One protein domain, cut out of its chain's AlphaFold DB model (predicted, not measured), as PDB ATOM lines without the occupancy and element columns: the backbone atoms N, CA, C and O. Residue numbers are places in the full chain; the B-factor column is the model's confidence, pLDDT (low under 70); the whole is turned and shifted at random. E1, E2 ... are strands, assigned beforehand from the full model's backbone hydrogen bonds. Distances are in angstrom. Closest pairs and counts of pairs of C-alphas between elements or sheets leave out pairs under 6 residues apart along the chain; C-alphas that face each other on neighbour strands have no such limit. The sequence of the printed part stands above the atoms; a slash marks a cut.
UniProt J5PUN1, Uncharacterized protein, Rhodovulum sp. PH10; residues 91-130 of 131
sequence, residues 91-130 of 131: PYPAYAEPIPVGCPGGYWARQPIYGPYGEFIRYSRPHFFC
ATOM      1  N   PRO A  91      -1.233  39.602  34.704       86.06
ATOM      2  CA  PRO A  91      -1.188  39.603  36.162       86.06
ATOM      3  C   PRO A  91      -2.592  39.555  36.766       86.06
ATOM      4  O   PRO A  91      -3.491  40.290  36.351       86.06
ATOM      5  N   TYR A  92      -2.784  38.694  37.763       85.00
ATOM      6  CA  TYR A  92      -4.054  38.529  38.461       85.00
ATOM      7  C   TYR A  92      -3.872  38.682  39.979       85.00
ATOM      8  O   TYR A  92      -3.963  37.706  40.721       85.00
ATOM      9  N   PRO A  93      -3.632  39.919  40.460       75.06
ATOM     10  CA  PRO A  93      -3.334  40.191  41.869       75.06
ATOM     11  C   PRO A  93      -4.527  39.957  42.805       75.06
ATOM     12  O   PRO A  93      -4.341  39.808  44.005       75.06
ATOM     13  N   ALA A  94      -5.752  39.902  42.270       79.19
ATOM     14  CA  ALA A  94      -6.943  39.554  43.042       79.19
ATOM     15  C   ALA A  94      -6.993  38.063  43.435       79.19
ATOM     16  O   ALA A  94      -7.865  37.664  44.205       79.19
ATOM     17  N   TYR A  95      -6.087  37.229  42.908       83.31
ATOM     18  CA  TYR A  95      -5.962  35.836  43.321       83.31
ATOM     19  C   TYR A  95      -5.206  35.739  44.646       83.31
ATOM     20  O   TYR A  95      -3.986  35.858  44.694       83.31
ATOM     21  N   ALA A  96      -5.957  35.550  45.729       71.44
ATOM     22  CA  ALA A  96      -5.466  35.624  47.103       71.44
ATOM     23  C   ALA A  96      -4.894  34.293  47.635       71.44
ATOM     24  O   ALA A  96      -5.029  33.988  48.819       71.44
ATOM     25  N   GLU A  97      -4.284  33.474  46.773       78.25
ATOM     26  CA  GLU A  97      -3.622  32.250  47.230       78.25
ATOM     27  C   GLU A  97      -2.270  32.559  47.894       78.25
ATOM     28  O   GLU A  97      -1.560  33.471  47.445       78.25
ATOM     29  N   PRO A  98      -1.885  31.805  48.946       78.31
ATOM     30  CA  PRO A  98      -0.598  31.976  49.605       78.31
ATOM     31  C   PRO A  98       0.561  31.889  48.612       78.31
ATOM     32  O   PRO A  98       0.635  30.970  47.796       78.31
ATOM     33  N   ILE A  99       1.491  32.835  48.711       75.62
ATOM     34  CA  ILE A  99       2.721  32.812  47.922       75.62
ATOM     35  C   ILE A  99       3.570  31.612  48.381       75.62
ATOM     36  O   ILE A  99       3.842  31.500  49.582       75.62
ATOM     37  N   PRO A 100       4.007  30.722  47.467       78.12
ATOM     38  CA  PRO A 100       4.880  29.608  47.813       78.12
ATOM     39  C   PRO A 100       6.156  30.080  48.519       78.12
ATOM     40  O   PRO A 100       6.857  30.966  48.031       78.12
ATOM     41  N   VAL A 101       6.498  29.444  49.645       72.94
ATOM     42  CA  VAL A 101       7.659  29.811  50.484       72.94
ATOM     43  C   VAL A 101       9.002  29.752  49.743       72.94
ATOM     44  O   VAL A 101       9.943  30.438  50.130       72.94
ATOM     45  N   GLY A 102       9.087  28.972  48.660       76.69
ATOM     46  CA  GLY A 102      10.278  28.847  47.813       76.69
ATOM     47  C   GLY A 102      10.419  29.909  46.716       76.69
ATOM     48  O   GLY A 102      11.441  29.918  46.040       76.69
ATOM     49  N   CYS A 103       9.431  30.791  46.529       76.25
ATOM     50  CA  CYS A 103       9.462  31.837  45.499       76.25
ATOM     51  C   CYS A 103       8.951  33.195  46.021       76.25
ATOM     52  O   CYS A 103       7.911  33.697  45.575       76.25
ATOM     53  N   PRO A 104       9.669  33.819  46.971       72.94
ATOM     54  CA  PRO A 104       9.315  35.137  47.477       72.94
ATOM     55  C   PRO A 104       9.411  36.197  46.372       72.94
ATOM     56  O   PRO A 104      10.413  36.308  45.671       72.94
ATOM     57  N   GLY A 105       8.359  37.004  46.231       74.94
ATOM     58  CA  GLY A 105       8.301  38.082  45.239       74.94
ATOM     59  C   GLY A 105       7.788  37.671  43.859       74.94
ATOM     60  O   GLY A 105       7.792  38.512  42.968       74.94
ATOM     61  N   GLY A 106       7.334  36.427  43.683       81.75
ATOM     62  CA  GLY A 106       6.603  36.026  42.484       81.75
ATOM     63  C   GLY A 106       5.198  36.630  42.401       81.75
ATOM     64  O   GLY A 106       4.729  37.304  43.323       81.75
ATOM     65  N   TYR A 107       4.515  36.386  41.288       83.38
ATOM     66  CA  TYR A 107       3.189  36.936  41.020       83.38
ATOM     67  C   TYR A 107       2.241  35.885  40.442       83.38
ATOM     68  O   TYR A 107       2.632  34.989  39.695       83.38
ATOM     69  N   TRP A 108       0.959  36.028  40.766       86.25
ATOM     70  CA  TRP A 108      -0.105  35.251  40.144       86.25
ATOM     71  C   TRP A 108      -0.474  35.850  38.790       86.25
ATOM     72  O   TRP A 108      -0.683  37.060  38.673       86.25
ATOM     73  N   ALA A 109      -0.604  35.007  37.770       88.38
ATOM     74  CA  ALA A 109      -1.079  35.417  36.457       88.38
ATOM     75  C   ALA A 109      -1.978  34.362  35.814       88.38
ATOM     76  O   ALA A 109      -1.984  33.196  36.200       88.38
ATOM     77  N   ARG A 110      -2.748  34.785  34.814       90.00
ATOM     78  CA  ARG A 110      -3.649  33.935  34.027       90.00
ATOM     79  C   ARG A 110      -3.521  34.247  32.542       90.00
ATOM     80  O   ARG A 110      -3.276  35.393  32.174       90.00
ATOM     81  N   GLN A 111      -3.723  33.249  31.696       91.06
ATOM     82  CA  GLN A 111      -3.669  33.402  30.248       91.06
ATOM     83  C   GLN A 111      -5.082  33.606  29.681       91.06
ATOM     84  O   GLN A 111      -5.989  32.849  30.044       91.06
ATOM     85  N   PRO A 112      -5.312  34.609  28.815       89.69
ATOM     86  CA  PRO A 112      -6.531  34.683  28.024       89.69
ATOM     87  C   PRO A 112      -6.507  33.587  26.952       89.69
ATOM     88  O   PRO A 112      -5.561  33.475  26.176       89.69
ATOM     89  N   ILE A 113      -7.543  32.756  26.934       88.81
ATOM     90  CA  ILE A 113      -7.724  31.688  25.955       88.81
ATOM     91  C   ILE A 113      -8.670  32.209  24.882       88.81
ATOM     92  O   ILE A 113      -9.805  32.600  25.181       88.81
ATOM     93  N   TYR A 114      -8.184  32.194  23.645       91.81
ATOM     94  CA  TYR A 114      -8.932  32.606  22.468       91.81
ATOM     95  C   TYR A 114      -9.410  31.394  21.673       91.81
ATOM     96  O   TYR A 114      -8.760  30.347  21.666       91.81
ATOM     97  N   GLY A 115     -10.562  31.543  21.031       89.88
ATOM     98  CA  GLY A 115     -11.105  30.560  20.112       89.88
ATOM     99  C   GLY A 115     -10.429  30.587  18.745       89.88
ATOM    100  O   GLY A 115      -9.560  31.424  18.482       89.88
ATOM    101  N   PRO A 116     -10.820  29.666  17.852       90.75
ATOM    102  CA  PRO A 116     -10.242  29.557  16.516       90.75
ATOM    103  C   PRO A 116     -10.472  30.801  15.647       90.75
ATOM    104  O   PRO A 116      -9.735  30.995  14.684       90.75
ATOM    105  N   TYR A 117     -11.445  31.654  15.985       92.00
ATOM    106  CA  TYR A 117     -11.724  32.904  15.273       92.00
ATOM    107  C   TYR A 117     -11.187  34.144  16.010       92.00
ATOM    108  O   TYR A 117     -11.492  35.272  15.626       92.00
ATOM    109  N   GLY A 118     -10.362  33.958  17.049       89.69
ATOM    110  CA  GLY A 118      -9.765  35.047  17.827       89.69
ATOM    111  C   GLY A 118     -10.694  35.655  18.883       89.69
ATOM    112  O   GLY A 118     -10.349  36.665  19.496       89.69
ATOM    113  N   GLU A 119     -11.857  35.057  19.134       89.88
ATOM    114  CA  GLU A 119     -12.772  35.472  20.191       89.88
ATOM    115  C   GLU A 119     -12.220  35.116  21.576       89.88
ATOM    116  O   GLU A 119     -11.689  34.026  21.783       89.88
ATOM    117  N   PHE A 120     -12.340  36.019  22.554       91.06
ATOM    118  CA  PHE A 120     -12.015  35.682  23.941       91.06
ATOM    119  C   PHE A 120     -13.044  34.680  24.473       91.06
ATOM    120  O   PHE A 120     -14.235  34.980  24.511       91.06
ATOM    121  N   ILE A 121     -12.582  33.517  24.930       93.19
ATOM    122  CA  ILE A 121     -13.449  32.483  25.506       93.19
ATOM    123  C   ILE A 121     -13.439  32.589  27.028       93.19
ATOM    124  O   ILE A 121     -14.482  32.691  27.671       93.19
ATOM    125  N   ARG A 122     -12.247  32.496  27.625       90.75
ATOM    126  CA  ARG A 122     -12.080  32.449  29.081       90.75
ATOM    127  C   ARG A 122     -10.639  32.703  29.491       90.75
ATOM    128  O   ARG A 122      -9.724  32.623  28.682       90.75
ATOM    129  N   TYR A 123     -10.432  32.899  30.786       92.12
ATOM    130  CA  TYR A 123      -9.102  32.798  31.377       92.12
ATOM    131  C   TYR A 123      -8.747  31.350  31.741       92.12
ATOM    132  O   TYR A 123      -9.617  30.556  32.118       92.12
ATOM    133  N   SER A 124      -7.455  31.025  31.663       91.19
ATOM    134  CA  SER A 124      -6.877  29.809  32.234       91.19
ATOM    135  C   SER A 124      -6.999  29.796  33.761       91.19
ATOM    136  O   SER A 124      -7.321  30.807  34.394       91.19
ATOM    137  N   ARG A 125      -6.679  28.650  34.378       91.81
ATOM    138  CA  ARG A 125      -6.399  28.637  35.819       91.81
ATOM    139  C   ARG A 125      -5.197  29.555  36.103       91.81
ATOM    140  O   ARG A 125      -4.298  29.621  35.255       91.81
ATOM    141  N   PRO A 126      -5.192  30.284  37.229       90.31
ATOM    142  CA  PRO A 126      -4.043  31.088  37.613       90.31
ATOM    143  C   PRO A 126      -2.818  30.212  37.883       90.31
ATOM    144  O   PRO A 126      -2.940  29.130  38.451       90.31
ATOM    145  N   HIS A 127      -1.647  30.701  37.492       88.81
ATOM    146  CA  HIS A 127      -0.353  30.107  37.804       88.81
ATOM    147  C   HIS A 127       0.535  31.132  38.502       88.81
ATOM    148  O   HIS A 127       0.439  32.335  38.238       88.81
ATOM    149  N   PHE A 128       1.384  30.641  39.401       87.81
ATOM    150  CA  PHE A 128       2.356  31.458  40.107       87.81
ATOM    151  C   PHE A 128       3.677  31.469  39.342       87.81
ATOM    152  O   PHE A 128       4.237  30.412  39.052       87.81
ATOM    153  N   PHE A 129       4.168  32.660  39.024       85.19
ATOM    154  CA  PHE A 129       5.454  32.867  38.370       85.19
ATOM    155  C   PHE A 129       6.459  33.380  39.387       85.19
ATOM    156  O   PHE A 129       6.192  34.360  40.082       85.19
ATOM    157  N   CYS A 130       7.606  32.715  39.468       84.25
ATOM    158  CA  CYS A 130       8.727  33.167  40.277       84.25
ATOM    159  C   CYS A 130       9.545  34.225  39.502       84.25
ATOM    160  O   CYS A 130       9.520  34.196  38.268       84.25
TER     161      CYS A 130
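Overview. This is residues 91 to 130 of the 131 residues of an uncharacterized protein of Rhodovulum sp. PH10 (UniProt J5PUN1). With little regular structure, this is a long, thin strand ladder: E1 runs on into E2, the chain folds back as E3, and E4 returns beside E1, while residues 91 to 106 loop out at the E1 and E4 end. The printed part has 40 residues, 14 of them in strands E1, E2, E3, E4 in chain order, with no named helix. It is all strand, with two antiparallel sheets, E1 - E4 and E2 - E3. It is loose, with a radius of gyration of the C-alphas of 12.6 A, and spans 40 by 16 by 12 A.

Along the chain. Find C-alpha 107 at (3.189, 36.936, 41.020); E1 runs from there to residue 110, 10.2 A. E4, residues 127 to 129, ends at (5.454, 32.867, 38.370) after 6.5 A. E2 is residues 112 to 114, 6.4 A; E3 is residues 120 to 123, 8.5 A.

Arrangement. Between antiparallel E1 and E4, at 138 degrees, look for N 107 and O 129, 2.9 A apart. In the antiparallel hairpin E2 and E3, N 113 and O 122 are 2.8 A apart. E2 and E4 are apart.

Size, cuts and confidence. The farthest C-alphas, Val 101 and Tyr 117, are 40.3 A apart. The printed part has no cut, its three links between strands are tight, and no printed residue is under 70 in pLDDT.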